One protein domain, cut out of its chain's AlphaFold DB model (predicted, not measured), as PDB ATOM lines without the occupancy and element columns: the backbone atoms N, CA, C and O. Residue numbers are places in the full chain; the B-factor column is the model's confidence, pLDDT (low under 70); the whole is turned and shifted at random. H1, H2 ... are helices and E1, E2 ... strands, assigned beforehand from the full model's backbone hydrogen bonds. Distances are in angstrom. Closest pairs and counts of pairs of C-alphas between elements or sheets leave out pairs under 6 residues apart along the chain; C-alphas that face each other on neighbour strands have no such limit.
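This is residues 3 to 120 of the 121 residues of an uncharacterized protein of Candidatus Pacearchaeota archaeon (UniProt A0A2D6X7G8). A strongly twisted wall of five strands has one long helix, H2, running slantwise over one face, and from one end of the wall the hairpin of E4 and E5 reaches out as a two-stranded arm. The short helix H1 and the long link after it lie by the edge strand E1. The printed part has 118 residues, with two named helices and seven named strands in the order E1, H1, E2, E3, E4, E5, E6, E7, H2. The large sheet is mixed, in the order E1, E2, E3, E6, E7, the pair E4 and E5 is antiparallel, and the class is mixed, helices and strands. The whole is compact, with a radius of gyration of the C-alphas of 15.2 A, yet elongated, spanning 50 by 29 by 25 A.

E1, residues 3 to 6, begins at C-alpha 3 (208.966, 186.633, 114.621), and H1 is residues 9 to 16. E2, residues 38 to 44, is 19.5 A long and E3, residues 52 to 58, 19.1 A. E4, residues 62 to 66, and E5, residues 69 to 73, are each 12.5 A; C-alpha 66 is at (219.254, 186.851, 84.990). E6, residues 76 to 82, is 19.9 A, and E7, residues 93 to 97, 14.1 A. H2, residues 105 to 119, is 20.9 A and ends at C-alpha 119 (197.563, 189.357, 120.346).

E1 and E2 are parallel at 36 degrees, with N 4 and O 39 2.8 A apart, within hydrogen-bond range. With H1 between them they form a strand-helix-strand unit, two parallel neighbour strands joined through a helix, with a left-handed crossover. The hairpin E2 and E3 is antiparallel, with N 40 and O 56 at 2.8 A. E3 and E6 are antiparallel, with N 55 and O 79 at 2.8 A. In the hairpin E6 and E7, N 78 and O 96 are 2.8 A apart. H2 is on this sheet, making two layers, a helix on one face of a sheet, at a height of 8.7 A over E3 and E6; E2 only just falls short, with 2 C-alphas of H2 falling on it. On the local plane H2 stands at 42 degrees to E3, and their closest C-alphas, of Val 55 and Val 112, are 7.5 A apart. H1 only grazes the sheet, with residues 10 to 12. H1 and H2 are close but not clearly touching, about perpendicular at 85 degrees, with the closest C-alphas, of Leu 14 and Ala 118, 7.4 A apart. In the hairpin E4 and E5, N 64 and O 71 are 2.8 A apart; E5 runs on into E6 at 41 degrees across a break of 2 residues. In H1 and H2 every O i to N i+4 pair is within hydrogen-bond range.

The two C-alphas farthest apart, of Pro 67 and Gly 87, are 50.7 A apart. The link from H1 to E2, 21 residues, is long; in it residues 25 to 26 pair, parallel, with residues 5 to 6 of E1. The printed part has no cut, and no printed residue is under 70 in pLDDT; the mean of the printed part is 92.9.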
ATOM      1  N   LEU A   3     210.212 185.910 114.861       96.62
ATOM      2  CA  LEU A   3     208.966 186.633 114.621       96.62
ATOM      3  C   LEU A   3     209.265 188.128 114.689       96.62
ATOM      4  O   LEU A   3     209.748 188.605 115.704       96.62
ATOM      5  N   LYS A   4     208.996 188.858 113.614       98.25
ATOM      6  CA  LYS A   4     209.136 190.309 113.542       98.25
ATOM      7  C   LYS A   4     207.767 190.956 113.434       98.25
ATOM      8  O   LYS A   4     206.846 190.385 112.857       98.25
ATOM      9  N   TRP A   5     207.628 192.160 113.965       98.31
ATOM     10  CA  TRP A   5     206.368 192.886 114.028       98.31
ATOM     11  C   TRP A   5     206.503 194.222 113.331       98.31
ATOM     12  O   TRP A   5     207.355 195.035 113.677       98.31
ATOM     13  N   GLU A   6     205.636 194.483 112.361       98.06
ATOM     14  CA  GLU A   6     205.613 195.789 111.726       98.06
ATOM     15  C   GLU A   6     205.035 196.843 112.677       98.06
ATOM     16  O   GLU A   6     203.892 196.737 113.143       98.06
ATOM     17  N   LYS A   7     205.823 197.889 112.933       97.69
ATOM     18  CA  LYS A   7     205.500 198.956 113.875       97.69
ATOM     19  C   LYS A   7     204.152 199.599 113.573       97.69
ATOM     20  O   LYS A   7     203.887 200.124 112.492       97.69
ATOM     21  N   ASN A   8     203.302 199.593 114.589       97.00
ATOM     22  CA  ASN A   8     202.059 200.346 114.658       97.00
ATOM     23  C   ASN A   8     201.683 200.550 116.131       97.00
ATOM     24  O   ASN A   8     202.309 199.982 117.025       97.00
ATOM     25  N   THR A   9     200.643 201.339 116.394       96.44
ATOM     26  CA  THR A   9     200.233 201.680 117.765       96.44
ATOM     27  C   THR A   9     199.889 200.460 118.621       96.44
ATOM     28  O   THR A   9     200.229 200.440 119.799       96.44
ATOM     29  N   ARG A  10     199.270 199.416 118.051       96.69
ATOM     30  CA  ARG A  10     198.951 198.185 118.791       96.69
ATOM     31  C   ARG A  10     200.200 197.366 119.087       96.69
ATOM     32  O   ARG A  10     200.339 196.903 120.208       96.69
ATOM     33  N   VAL A  11     201.107 197.229 118.120       97.69
ATOM     34  CA  VAL A  11     202.402 196.549 118.313       97.69
ATOM     35  C   VAL A  11     203.218 197.239 119.403       97.69
ATOM     36  O   VAL A  11     203.689 196.571 120.313       97.69
ATOM     37  N   MET A  12     203.293 198.572 119.398       98.06
ATOM     38  CA  MET A  12     203.950 199.307 120.486       98.06
ATOM     39  C   MET A  12     203.260 199.087 121.836       98.06
ATOM     40  O   MET A  12     203.935 198.948 122.848       98.06
ATOM     41  N   GLY A  13     201.929 198.974 121.854       97.38
ATOM     42  CA  GLY A  13     201.193 198.576 123.054       97.38
ATOM     43  C   GLY A  13     201.550 197.170 123.553       97.38
ATOM     44  O   GLY A  13     201.632 196.970 124.761       97.38
ATOM     45  N   LEU A  14     201.803 196.208 122.656       97.38
ATOM     46  CA  LEU A  14     202.274 194.864 123.027       97.38
ATOM     47  C   LEU A  14     203.688 194.899 123.621       97.38
ATOM     48  O   LEU A  14     203.938 194.192 124.595       97.38
ATOM     49  N   VAL A  15     204.573 195.747 123.082       97.81
ATOM     50  CA  VAL A  15     205.910 195.992 123.657       97.81
ATOM     51  C   VAL A  15     205.782 196.565 125.066       97.81
ATOM     52  O   VAL A  15     206.378 196.042 125.998       97.81
ATOM     53  N   SER A  16     204.953 197.597 125.259       97.50
ATOM     54  CA  SER A  16     204.713 198.184 126.587       97.50
ATOM     55  C   SER A  16     204.126 197.189 127.593       97.50
ATOM     56  O   SER A  16     204.331 197.346 128.790       97.50
ATOM     57  N   GLN A  17     203.400 196.173 127.120       96.56
ATOM     58  CA  GLN A  17     202.869 195.080 127.942       96.56
ATOM     59  C   GLN A  17     203.890 193.959 128.204       96.56
ATOM     60  O   GLN A  17     203.551 193.005 128.899       96.56
ATOM     61  N   GLY A  18     205.093 194.021 127.622       96.75
ATOM     62  CA  GLY A  18     206.100 192.959 127.718       96.75
ATOM     63  C   GLY A  18     205.712 191.663 126.998       96.75
ATOM     64  O   GLY A  18     206.245 190.606 127.314       96.75
ATOM     65  N   LYS A  19     204.756 191.713 126.058       96.69
ATOM     66  CA  LYS A  19     204.309 190.528 125.298       96.69
ATOM     67  C   LYS A  19     205.190 190.216 124.097       96.69
ATOM     68  O   LYS A  19     205.160 189.095 123.598       96.69
ATOM     69  N   ILE A  20     205.896 191.225 123.598       97.25
ATOM     70  CA  ILE A  20     206.861 191.120 122.507       97.25
ATOM     71  C   ILE A  20     208.048 192.028 122.819       97.25
ATOM     72  O   ILE A  20     207.878 193.068 123.463       97.25
ATOM     73  N   ASP A  21     209.220 191.669 122.312       97.19
ATOM     74  CA  ASP A  21     210.433 192.448 122.517       97.19
ATOM     75  C   ASP A  21     210.542 193.598 121.509       97.19
ATOM     76  O   ASP A  21     210.162 193.481 120.341       97.19
ATOM     77  N   PHE A  22     211.088 194.736 121.948       97.44
ATOM     78  CA  PHE A  22     211.273 195.903 121.077       97.44
ATOM     79  C   PHE A  22     212.220 195.609 119.901       97.44
ATOM     80  O   PHE A  22     212.019 196.132 118.808       97.44
ATOM     81  N   GLU A  23     213.207 194.727 120.090       97.38
ATOM     82  CA  GLU A  23     214.126 194.275 119.032       97.38
ATOM     83  C   GLU A  23     213.449 193.452 117.926       97.38
ATOM     84  O   GLU A  23     213.983 193.294 116.820       97.38
ATOM     85  N   ASP A  24     212.251 192.934 118.197       97.56
ATOM     86  CA  ASP A  24     211.426 192.245 117.217       97.56
ATOM     87  C   ASP A  24     210.515 193.191 116.436       97.56
ATOM     88  O   ASP A  24     209.874 192.766 115.475       97.56
ATOM     89  N   VAL A  25     210.503 194.485 116.756       97.94
ATOM     90  CA  VAL A  25     209.749 195.489 116.004       97.94
ATOM     91  C   VAL A  25     210.592 196.044 114.858       97.94
ATOM     92  O   VAL A  25     211.708 196.516 115.049       97.94
ATOM     93  N   ILE A  26     210.028 196.031 113.652       97.94
ATOM     94  CA  ILE A  26     210.614 196.659 112.465       97.94
ATOM     95  C   ILE A  26     209.799 197.883 112.057       97.94
ATOM     96  O   ILE A  26     208.579 197.928 112.239       97.94
ATOM     97  N   GLU A  27     210.461 198.875 111.465       97.81
ATOM     98  CA  GLU A  27     209.767 200.019 110.877       97.81
ATOM     99  C   GLU A  27     208.835 199.580 109.742       97.81
ATOM    100  O   GLU A  27     209.057 198.575 109.059       97.81
ATOM    101  N   ARG A  28     207.766 200.355 109.541       96.06
ATOM    102  CA  ARG A  28     206.796 200.075 108.483       96.06
ATOM    103  C   ARG A  28     207.479 200.135 107.124       96.06
ATOM    104  O   ARG A  28     208.078 201.146 106.770       96.06
ATOM    105  N   THR A  29     207.352 199.067 106.346       95.25
ATOM    106  CA  THR A  29     208.097 198.928 105.093       95.25
ATOM    107  C   THR A  29     207.297 198.170 104.033       95.25
ATOM    108  O   THR A  29     206.123 197.854 104.213       95.25
ATOM    109  N   GLN A  30     207.881 197.933 102.866       92.94
ATOM    110  CA  GLN A  30     207.265 197.135 101.807       92.94
ATOM    111  C   GLN A  30     207.575 195.644 102.006       92.94
ATOM    112  O   GLN A  30     208.521 195.281 102.700       92.94
ATOM    113  N   THR A  31     206.744 194.761 101.449       90.25
ATOM    114  CA  THR A  31     206.855 193.306 101.682       90.25
ATOM    115  C   THR A  31     208.155 192.708 101.147       90.25
ATOM    116  O   THR A  31     208.683 191.766 101.722       90.25
ATOM    117  N   ASP A  32     208.684 193.273 100.064       87.62
ATOM    118  CA  ASP A  32     209.979 192.940  99.461       87.62
ATOM    119  C   ASP A  32     211.175 193.353 100.333       87.62
ATOM    120  O   ASP A  32     212.254 192.782 100.195       87.62
ATOM    121  N   LYS A  33     210.978 194.276 101.280       92.31
ATOM    122  CA  LYS A  33     211.985 194.711 102.260       92.31
ATOM    123  C   LYS A  33     211.903 193.967 103.591       92.31
ATOM    124  O   LYS A  33     212.657 194.280 104.509       92.31
ATOM    125  N   PHE A  34     210.981 193.014 103.735       94.50
ATOM    126  CA  PHE A  34     210.931 192.192 104.939       94.50
ATOM    127  C   PHE A  34     212.175 191.311 105.059       94.50
ATOM    128  O   PHE A  34     212.636 190.796 104.038       94.50
ATOM    129  N   PRO A  35     212.698 191.114 106.281       93.88
ATOM    130  CA  PRO A  35     213.884 190.297 106.493       93.88
ATOM    131  C   PRO A  35     213.660 188.867 105.991       93.88
ATOM    132  O   PRO A  35     212.591 188.289 106.202       93.88
ATOM    133  N   ALA A  36     214.669 188.313 105.319       93.69
ATOM    134  CA  ALA A  36     214.713 186.892 104.995       93.69
ATOM    135  C   ALA A  36     214.838 186.052 106.278       93.69
ATOM    136  O   ALA A  36     215.249 186.557 107.325       93.69
ATOM    137  N   GLU A  37     214.456 184.778 106.193       94.06
ATOM    138  CA  GLU A  37     214.493 183.816 107.308       94.06
ATOM    139  C   GLU A  37     213.715 184.271 108.562       94.06
ATOM    140  O   GLU A  37     214.023 183.904 109.703       94.06
ATOM    141  N   ALA A  38     212.668 185.069 108.352       96.44
ATOM    142  CA  ALA A  38     211.846 185.646 109.402       96.44
ATOM    143  C   ALA A  38     210.359 185.644 109.027       96.44
ATOM    144  O   ALA A  38     209.970 185.740 107.861       96.44
ATOM    145  N   ALA A  39     209.516 185.578 110.055       97.69
ATOM    146  CA  ALA A  39     208.078 185.733 109.934       97.69
ATOM    147  C   ALA A  39     207.704 187.160 110.330       97.69
ATOM    148  O   ALA A  39     207.851 187.529 111.489       97.69
ATOM    149  N   THR A  40     207.225 187.969 109.389       98.38
ATOM    150  CA  THR A  40     206.840 189.361 109.657       98.38
ATOM    151  C   THR A  40     205.327 189.493 109.802       98.38
ATOM    152  O   THR A  40     204.574 189.255 108.853       98.38
ATOM    153  N   VAL A  41     204.877 189.912 110.983       98.25
ATOM    154  CA  VAL A  41     203.475 190.173 111.311       98.25
ATOM    155  C   VAL A  41     203.108 191.599 110.921       98.25
ATOM    156  O   VAL A  41     203.674 192.572 111.423       98.25
ATOM    157  N   ARG A  42     202.098 191.728 110.064       97.94
ATOM    158  CA  ARG A  42     201.474 192.997 109.690       97.94
ATOM    159  C   ARG A  42     200.026 193.002 110.154       97.94
ATOM    160  O   ARG A  42     199.252 192.112 109.809       97.94
ATOM    161  N   LEU A  43     199.651 194.041 110.891       96.81
ATOM    162  CA  LEU A  43     198.284 194.232 111.367       96.81
ATOM    163  C   LEU A  43     197.566 195.288 110.526       96.81
ATOM    164  O   LEU A  43     198.096 196.368 110.259       96.81
ATOM    165  N   ARG A  44     196.319 195.007 110.161       94.19
ATOM    166  CA  ARG A  44     195.363 195.979 109.619       94.19
ATOM    167  C   ARG A  44     194.205 196.142 110.595       94.19
ATOM    168  O   ARG A  44     193.909 195.242 111.375       94.19
ATOM    169  N   LYS A  45     193.547 197.307 110.547       93.00
ATOM    170  CA  LYS A  45     192.409 197.634 111.428       93.00
ATOM    171  C   LYS A  45     192.756 197.452 112.918       93.00
ATOM    172  O   LYS A  45     192.010 196.865 113.687       93.00
ATOM    173  N   VAL A  46     193.909 197.984 113.335       93.94
ATOM    174  CA  VAL A  46     194.529 197.737 114.657       93.94
ATOM    175  C   VAL A  46     193.667 198.103 115.873       93.94
ATOM    176  O   VAL A  46     193.924 197.609 116.969       93.94
ATOM    177  N   ARG A  47     192.650 198.953 115.692       91.19
ATOM    178  CA  ARG A  47     191.699 199.344 116.743       91.19
ATOM    179  C   ARG A  47     190.581 198.318 116.963       91.19
ATOM    180  O   ARG A  47     189.940 198.358 118.004       91.19
ATOM    181  N   GLU A  48     190.337 197.410 116.014       90.25
ATOM    182  CA  GLU A  48     189.336 196.349 116.175       90.25
ATOM    183  C   GLU A  48     189.797 195.338 117.230       90.25
ATOM    184  O   GLU A  48     190.988 195.042 117.332       90.25
ATOM    185  N   LYS A  49     188.865 194.755 117.996       87.94
ATOM    186  CA  LYS A  49     189.191 193.726 119.002       87.94
ATOM    187  C   LYS A  49     190.029 192.597 118.387       87.94
ATOM    188  O   LYS A  49     191.066 192.237 118.942       87.94
ATOM    189  N   ARG A  50     189.618 192.133 117.202       90.44
ATOM    190  CA  ARG A  50     190.321 191.155 116.364       90.44
ATOM    191  C   ARG A  50     190.830 191.852 115.094       90.44
ATOM    192  O   ARG A  50     190.066 191.970 114.141       90.44
ATOM    193  N   PRO A  51     192.075 192.361 115.071       93.69
ATOM    194  CA  PRO A  51     192.627 192.983 113.872       93.69
ATOM    195  C   PRO A  51     192.790 191.939 112.764       93.69
ATOM    196  O   PRO A  51     192.900 190.745 113.042       93.69
ATOM    197  N   PHE A  52     192.833 192.389 111.512       94.94
ATOM    198  CA  PHE A  52     193.196 191.513 110.401       94.94
ATOM    199  C   PHE A  52     194.715 191.342 110.393       94.94
ATOM    200  O   PHE A  52     195.453 192.332 110.312       94.94
ATOM    201  N   VAL A  53     195.175 190.104 110.517       97.00
ATOM    202  CA  VAL A  53     196.584 189.749 110.664       97.00
ATOM    203  C   VAL A  53     197.065 189.110 109.373       97.00
ATOM    204  O   VAL A  53     196.454 188.163 108.890       97.00
ATOM    205  N   THR A  54     198.187 189.596 108.849       97.50
ATOM    206  CA  THR A  54     198.934 188.914 107.791       97.50
ATOM    207  C   THR A  54     200.329 188.590 108.301       97.50
ATOM    208  O   THR A  54     201.105 189.496 108.614       97.50
ATOM    209  N   VAL A  55     200.673 187.309 108.330       97.81
ATOM    210  CA  VAL A  55     202.021 186.831 108.635       97.81
ATOM    211  C   VAL A  55     202.727 186.498 107.328       97.81
ATOM    212  O   VAL A  55     202.256 185.660 106.565       97.81
ATOM    213  N   HIS A  56     203.853 187.157 107.066       97.75
ATOM    214  CA  HIS A  56     204.710 186.894 105.911       97.75
ATOM    215  C   HIS A  56     205.891 186.045 106.363       97.75
ATOM    216  O   HIS A  56     206.804 186.556 107.005       97.75
ATOM    217  N   ILE A  57     205.859 184.758 106.051       96.88
ATOM    218  CA  ILE A  57     206.904 183.787 106.361       96.88
ATOM    219  C   ILE A  57     207.863 183.783 105.179       96.88
ATOM    220  O   ILE A  57     207.578 183.175 104.145       96.88
ATOM    221  N   ARG A  58     208.960 184.530 105.312       94.94
ATOM    222  CA  ARG A  58     209.975 184.665 104.268       94.94
ATOM    223  C   ARG A  58     211.101 183.670 104.535       94.94
ATOM    224  O   ARG A  58     211.694 183.672 105.612       94.94
ATOM    225  N   GLY A  59     211.356 182.807 103.560       93.00
ATOM    226  CA  GLY A  59     212.409 181.801 103.606       93.00
ATOM    227  C   GLY A  59     213.804 182.378 103.382       93.00
ATOM    228  O   GLY A  59     214.021 183.590 103.486       93.00
ATOM    229  N   LYS A  60     214.743 181.491 103.054       91.75
ATOM    230  CA  LYS A  60     216.110 181.856 102.677       91.75
ATOM    231  C   LYS A  60     216.112 182.724 101.421       91.75
ATOM    232  O   LYS A  60     215.343 182.486 100.489       91.75
ATOM    233  N   SER A  61     216.962 183.745 101.437       88.62
ATOM    234  CA  SER A  61     217.248 184.581 100.275       88.62
ATOM    235  C   SER A  61     218.222 183.851  99.351       88.62
ATOM    236  O   SER A  61     219.179 183.230  99.811       88.62
ATOM    237  N   ASP A  62     217.949 183.922  98.056       85.25
ATOM    238  CA  ASP A  62     218.792 183.427  96.980       85.25
ATOM    239  C   ASP A  62     218.920 184.522  95.914       85.25
ATOM    240  O   ASP A  62     217.930 185.131  95.489       85.25
ATOM    241  N   VAL A  63     220.149 184.795  95.478       84.44
ATOM    242  CA  VAL A  63     220.412 185.804  94.450       84.44
ATOM    243  C   VAL A  63     220.266 185.140  93.091       84.44
ATOM    244  O   VAL A  63     221.147 184.425  92.619       84.44
ATOM    245  N   ARG A  64     219.156 185.422  92.413       81.62
ATOM    246  CA  ARG A  64     218.901 184.900  91.072       81.62
ATOM    247  C   ARG A  64     219.488 185.839  90.033       81.62
ATOM    248  O   ARG A  64     218.953 186.921  89.783       81.62
ATOM    249  N   THR A  65     220.569 185.411  89.393       79.56
ATOM    250  CA  THR A  65     221.147 186.124  88.249       79.56
ATOM    251  C   THR A  65     220.342 185.835  86.984       79.56
ATOM    252  O   THR A  65     220.133 184.683  86.605       79.56
ATOM    253  N   ARG A  66     219.879 186.893  86.317       79.31
ATOM    254  CA  ARG A  66     219.254 186.851  84.990       79.31
ATOM    255  C   ARG A  66     220.077 187.695  84.007       79.31
ATOM    256  O   ARG A  66     220.843 188.549  84.449       79.31
ATOM    257  N   PRO A  67     219.900 187.530  82.682       83.44
ATOM    258  CA  PRO A  67     220.653 188.301  81.682       83.44
ATOM    259  C   PRO A  67     220.525 189.829  81.816       83.44
ATOM    260  O   PRO A  67     221.382 190.562  81.342       83.44
ATOM    261  N   TRP A  68     219.462 190.308  82.467       78.06
ATOM    262  CA  TRP A  68     219.170 191.728  82.692       78.06
ATOM    263  C   TRP A  68     219.450 192.204  84.129       78.06
ATOM    264  O   TRP A  68     219.034 193.299  84.500       78.06
ATOM    265  N   GLY A  69     220.124 191.395  84.951       81.31
ATOM    266  CA  GLY A  69     220.526 191.755  86.313       81.31
ATOM    267  C   GLY A  69     220.283 190.651  87.341       81.31
ATOM    268  O   GLY A  69     219.641 189.637  87.065       81.31
ATOM    269  N   SER A  70     220.797 190.863  88.549       82.44
ATOM    270  CA  SER A  70     220.571 189.978  89.694       82.44
ATOM    271  C   SER A  70     219.421 190.499  90.548       82.44
ATOM    272  O   SER A  70     219.378 191.689  90.862       82.44
ATOM    273  N   CYS A  71     218.504 189.619  90.945       79.75
ATOM    274  CA  CYS A  71     217.476 189.939  91.930       79.75
ATOM    275  C   CYS A  71     217.575 189.018  93.146       79.75
ATOM    276  O   CYS A  71     217.729 187.805  93.008       79.75
ATOM    277  N   ASP A  72     217.472 189.605  94.337       83.75
ATOM    278  CA  ASP A  72     217.246 188.847  95.563       83.75
ATOM    279  C   ASP A  72     215.826 188.272  95.524       83.75
ATOM    280  O   ASP A  72     214.836 188.998  95.377       83.75
ATOM    281  N   TYR A  73     215.735 186.951  95.619       85.75
ATOM    282  CA  TYR A  73     214.493 186.217  95.693       85.75
ATOM    283  C   TYR A  73     214.472 185.377  96.965       85.75
ATOM    284  O   TYR A  73     215.360 184.568  97.203       85.75
ATOM    285  N   ALA A  74     213.396 185.490  97.737       91.00
ATOM    286  CA  ALA A  74     213.132 184.580  98.843       91.00
ATOM    287  C   ALA A  74     211.685 184.070  98.741       91.00
ATOM    288  O   ALA A  74     210.763 184.899  98.674       91.00
ATOM    289  N   PRO A  75     211.447 182.743  98.748       93.12
ATOM    290  CA  PRO A  75     210.099 182.194  98.824       93.12
ATOM    291  C   PRO A  75     209.354 182.791 100.016       93.12
ATOM    292  O   PRO A  75     209.908 182.919 101.109       93.12
ATOM    293  N   THR A  76     208.110 183.211  99.799       95.12
ATOM    294  CA  THR A  76     207.296 183.826 100.848       95.12
ATOM    295  C   THR A  76     205.924 183.173 100.888       95.12
ATOM    296  O   THR A  76     205.149 183.266  99.930       95.12
ATOM    297  N   CYS A  77     205.612 182.559 102.025       96.81
ATOM    298  CA  CYS A  77     204.270 182.113 102.365       96.81
ATOM    299  C   CYS A  77     203.578 183.220 103.163       96.81
ATOM    300  O   CYS A  77     204.168 183.833 104.053       96.81
ATOM    301  N   ARG A  78     202.323 183.508 102.836       97.19
ATOM    302  CA  ARG A  78     201.491 184.464 103.564       97.19
ATOM    303  C   ARG A  78     200.357 183.713 104.215       97.19
ATOM    304  O   ARG A  78     199.670 182.969 103.526       97.19
ATOM    305  N   VAL A  79     200.141 183.973 105.494       97.44
ATOM    306  CA  VAL A  79     198.992 183.463 106.238       97.44
ATOM    307  C   VAL A  79     198.155 184.642 106.696       97.44
ATOM    308  O   VAL A  79     198.693 185.567 107.312       97.44
ATOM    309  N   ASN A  80     196.860 184.623 106.395       96.50
ATOM    310  CA  ASN A  80     195.922 185.636 106.861       96.50
ATOM    311  C   ASN A  80     194.909 185.029 107.825       96.50
ATOM    312  O   ASN A  80     194.424 183.920 107.612       96.50
ATOM    313  N   PHE A  81     194.585 185.771 108.879       94.94
ATOM    314  CA  PHE A  81     193.543 185.403 109.834       94.94
ATOM    315  C   PHE A  81     193.036 186.627 110.599       94.94
ATOM    316  O   PHE A  81     193.614 187.719 110.549       94.94
ATOM    317  N   GLY A  82     191.947 186.438 111.341       92.06
ATOM    318  CA  GLY A  82     191.319 187.497 112.120       92.06
ATOM    319  C   GLY A  82     190.618 188.537 111.247       92.06
ATOM    320  O   GLY A  82     190.292 188.312 110.080       92.06
ATOM    321  N   GLY A  83     190.369 189.706 111.833       89.38
ATOM    322  CA  GLY A  83     189.471 190.703 111.267       89.38
ATOM    323  C   GLY A  83     187.998 190.370 111.507       89.38
ATOM    324  O   GLY A  83     187.633 189.405 112.184       89.38
ATOM    325  N   SER A  84     187.142 191.212 110.940       86.75
ATOM    326  CA  SER A  84     185.695 191.052 110.970       86.75
ATOM    327  C   SER A  84     185.093 191.433 109.618       86.75
ATOM    328  O   SER A  84     185.564 192.366 108.953       86.75
ATOM    329  N   TRP A  85     184.048 190.711 109.217       79.94
ATOM    330  CA  TRP A  85     183.205 191.051 108.076       79.94
ATOM    331  C   TRP A  85     181.801 191.352 108.592       79.94
ATOM    332  O   TRP A  85     181.185 190.506 109.230       79.94
ATOM    333  N   GLN A  86     181.319 192.576 108.362       81.31
ATOM    334  CA  GLN A  86     179.999 193.035 108.824       81.31
ATOM    335  C   GLN A  86     179.738 192.802 110.329       81.31
ATOM    336  O   GLN A  86     178.627 192.497 110.741       81.31
ATOM    337  N   GLY A  87     180.774 192.945 111.163       78.62
ATOM    338  CA  GLY A  87     180.678 192.735 112.613       78.62
ATOM    339  C   GLY A  87     180.831 191.277 113.058       78.62
ATOM    340  O   GLY A  87     181.065 191.038 114.242       78.62
ATOM    341  N   THR A  88     180.808 190.317 112.134       82.56
ATOM    342  CA  THR A  88     181.076 188.907 112.428       82.56
ATOM    343  C   THR A  88     182.584 188.656 112.424       82.56
ATOM    344  O   THR A  88     183.256 188.983 111.438       82.56
ATOM    345  N   PRO A  89     183.156 188.105 113.509       83.62
ATOM    346  CA  PRO A  89     184.558 187.723 113.535       83.62
ATOM    347  C   PRO A  89     184.887 186.708 112.442       83.62
ATOM    348  O   PRO A  89     184.158 185.740 112.250       83.62
ATOM    349  N   ASN A  90     186.009 186.908 111.756       83.81
ATOM    350  CA  ASN A  90     186.530 185.896 110.853       83.81
ATOM    351  C   ASN A  90     187.315 184.852 111.659       83.81
ATOM    352  O   ASN A  90     188.344 185.173 112.260       83.81
ATOM    353  N   GLU A  91     186.809 183.623 111.679       82.12
ATOM    354  CA  GLU A  91     187.446 182.473 112.337       82.12
ATOM    355  C   GLU A  91     188.283 181.635 111.364       82.12
ATOM    356  O   GLU A  91     189.014 180.739 111.780       82.12
ATOM    357  N   PHE A  92     188.210 181.946 110.069       84.75
ATOM    358  CA  PHE A  92     188.963 181.247 109.046       84.75
ATOM    359  C   PHE A  92     190.392 181.778 108.941       84.75
ATOM    360  O   PHE A  92     190.686 182.954 109.182       84.75
ATOM    361  N   MET A  93     191.274 180.872 108.538       90.75
ATOM    362  CA  MET A  93     192.654 181.153 108.186       90.75
ATOM    363  C   MET A  93     192.866 180.744 106.733       90.75
ATOM    364  O   MET A  93     192.473 179.647 106.335       90.75
ATOM    365  N   ASP A  94     193.510 181.609 105.959       93.88
ATOM    366  CA  ASP A  94     193.932 181.306 104.596       93.88
ATOM    367  C   ASP A  94     195.452 181.389 104.466       93.88
ATOM    368  O   ASP A  94     196.141 182.026 105.270       93.88
ATOM    369  N   SER A  95     195.980 180.710 103.450       94.94
ATOM    370  CA  SER A  95     197.386 180.807 103.088       94.94
ATOM    371  C   SER A  95     197.557 180.984 101.583       94.94
ATOM    372  O   SER A  95     196.743 180.526 100.784       94.94
ATOM    373  N   SER A  96     198.613 181.690 101.183       95.81
ATOM    374  CA  SER A  96     198.978 181.891  99.778       95.81
ATOM    375  C   SER A  96     200.488 182.036  99.604       95.81
ATOM    376  O   SER A  96     201.208 182.347 100.551       95.81
ATOM    377  N   GLY A  97     200.967 181.889  98.369       93.75
ATOM    378  CA  GLY A  97     202.388 182.006  98.042       93.75
ATOM    379  C   GLY A  97     203.113 180.668  98.123       93.75
ATOM    380  O   GLY A  97     202.500 179.617  97.962       93.75
ATOM    381  N   GLN A  98     204.425 180.723  98.338       94.81
ATOM    382  CA  GLN A  98     205.297 179.552  98.309       94.81
ATOM    383  C   GLN A  98     206.015 179.419  99.647       94.81
ATOM    384  O   GLN A  98     206.737 180.328 100.058       94.81
ATOM    385  N   LEU A  99     205.809 178.286 100.315       94.38
ATOM    386  CA  LEU A  99     206.591 177.916 101.486       94.38
ATOM    387  C   LEU A  99     207.995 177.492 101.032       94.38
ATOM    388  O   LEU A  99     208.139 176.823 100.010       94.38
ATOM    389  N   GLU A 100     209.019 177.944 101.750       93.88
ATOM    390  CA  GLU A 100     210.401 177.539 101.488       93.88
ATOM    391  C   GLU A 100     210.579 176.048 101.797       93.88
ATOM    392  O   GLU A 100     209.934 175.532 102.706       93.88
ATOM    393  N   GLU A 101     211.415 175.357 101.022       91.19
ATOM    394  CA  GLU A 101     211.529 173.892 101.039       91.19
ATOM    395  C   GLU A 101     211.952 173.337 102.407       91.19
ATOM    396  O   GLU A 101     211.491 172.274 102.815       91.19
ATOM    397  N   GLY A 102     212.774 174.082 103.150       92.06
ATOM    398  CA  GLY A 102     213.184 173.736 104.508       92.06
ATOM    399  C   GLY A 102     212.142 173.986 105.604       92.06
ATOM    400  O   GLY A 102     212.423 173.683 106.763       92.06
ATOM    401  N   LEU A 103     210.968 174.541 105.287       94.50
ATOM    402  CA  LEU A 103     209.917 174.846 106.261       94.50
ATOM    403  C   LEU A 103     208.732 173.889 106.137       94.50
ATOM    404  O   LEU A 103     208.306 173.507 105.050       94.50
ATOM    405  N   THR A 104     208.130 173.571 107.279       96.12
ATOM    406  CA  THR A 104     206.946 172.713 107.363       96.12
ATOM    407  C   THR A 104     205.693 173.509 107.723       96.12
ATOM    408  O   THR A 104     205.752 174.612 108.271       96.12
ATOM    409  N   TRP A 105     204.515 172.924 107.497       95.38
ATOM    410  CA  TRP A 105     203.262 173.499 108.001       95.38
ATOM    411  C   TRP A 105     203.187 173.539 109.532       95.38
ATOM    412  O   TRP A 105     202.454 174.363 110.075       95.38
ATOM    413  N   LEU A 106     203.975 172.717 110.235       96.12
ATOM    414  CA  LEU A 106     204.121 172.820 111.686       96.12
ATOM    415  C   LEU A 106     204.862 174.108 112.074       96.12
ATOM    416  O   LEU A 106     204.451 174.786 113.012       96.12
ATOM    417  N   ASP A 107     205.893 174.508 111.325       95.75
ATOM    418  CA  ASP A 107     206.574 175.792 111.540       95.75
ATOM    419  C   ASP A 107     205.626 176.971 111.318       95.75
ATOM    420  O   ASP A 107     205.592 177.909 112.119       95.75
ATOM    421  N   VAL A 108     204.817 176.894 110.256       96.00
ATOM    422  CA  VAL A 108     203.769 177.880 109.963       96.00
ATOM    423  C   VAL A 108     202.770 177.959 111.120       96.00
ATOM    424  O   VAL A 108     202.491 179.052 111.614       96.00
ATOM    425  N   HIS A 109     202.272 176.812 111.587       95.75
ATOM    426  CA  HIS A 109     201.350 176.729 112.716       95.75
ATOM    427  C   HIS A 109     201.946 177.356 113.983       95.75
ATOM    428  O   HIS A 109     201.328 178.235 114.579       95.75
ATOM    429  N   ASN A 110     203.182 177.000 114.340       96.81
ATOM    430  CA  ASN A 110     203.869 177.537 115.516       96.81
ATOM    431  C   ASN A 110     204.026 179.067 115.455       96.81
ATOM    432  O   ASN A 110     203.876 179.759 116.462       96.81
ATOM    433  N   VAL A 111     204.316 179.620 114.273       96.75
ATOM    434  CA  VAL A 111     204.388 181.073 114.058       96.75
ATOM    435  C   VAL A 111     203.017 181.732 114.245       96.75
ATOM    436  O   VAL A 111     202.919 182.783 114.888       96.75
ATOM    437  N   VAL A 112     201.960 181.130 113.699       95.94
ATOM    438  CA  VAL A 112     200.586 181.633 113.827       95.94
ATOM    439  C   VAL A 112     200.134 181.610 115.285       95.94
ATOM    440  O   VAL A 112     199.650 182.630 115.774       95.94
ATOM    441  N   GLU A 113     200.346 180.510 116.004       96.44
ATOM    442  CA  GLU A 113     199.949 180.385 117.412       96.44
ATOM    443  C   GLU A 113     200.700 181.371 118.312       96.44
ATOM    444  O   GLU A 113     200.076 182.071 119.110       96.44
ATOM    445  N   ARG A 114     202.012 181.561 118.107       97.06
ATOM    446  CA  ARG A 114     202.772 182.618 118.804       97.06
ATOM    447  C   ARG A 114     202.206 184.014 118.530       97.06
ATOM    448  O   ARG A 114     202.149 184.851 119.430       97.06
ATOM    449  N   THR A 115     201.768 184.268 117.297       96.50
ATOM    450  CA  THR A 115     201.154 185.547 116.911       96.50
ATOM    451  C   THR A 115     199.801 185.747 117.601       96.50
ATOM    452  O   THR A 115     199.537 186.829 118.129       96.50
ATOM    453  N   LYS A 116     198.953 184.710 117.638       95.12
ATOM    454  CA  LYS A 116     197.659 184.722 118.337       95.12
ATOM    455  C   LYS A 116     197.826 184.938 119.838       95.12
ATOM    456  O   LYS A 116     197.204 185.842 120.393       95.12
ATOM    457  N   GLN A 117     198.743 184.199 120.465       95.69
ATOM    458  CA  GLN A 117     199.067 184.324 121.885       95.69
ATOM    459  C   GLN A 117     199.492 185.756 122.244       95.69
ATOM    460  O   GLN A 117     198.968 186.332 123.197       95.69
ATOM    461  N   ALA A 118     200.382 186.367 121.452       96.00
ATOM    462  CA  ALA A 118     200.808 187.749 121.670       96.00
ATOM    463  C   ALA A 118     199.643 188.747 121.529       96.00
ATOM    464  O   ALA A 118     199.530 189.704 122.297       96.00
ATOM    465  N   LEU A 119     198.741 188.517 120.572       93.94
ATOM    466  CA  LEU A 119     197.563 189.357 120.346       93.94
ATOM    467  C   LEU A 119     196.419 189.107 121.342       93.94
ATOM    468  O   LEU A 119     195.528 189.957 121.435       93.94
ATOM    469  N   GLY A 120     196.455 187.996 122.084       91.50
ATOM    470  CA  GLY A 120     195.383 187.556 122.976       91.50
ATOM    471  C   GLY A 120     194.092 187.217 122.228       91.50
ATOM    472  O   GLY A 120     193.017 187.620 122.678       91.50
TER     473      GLY A 120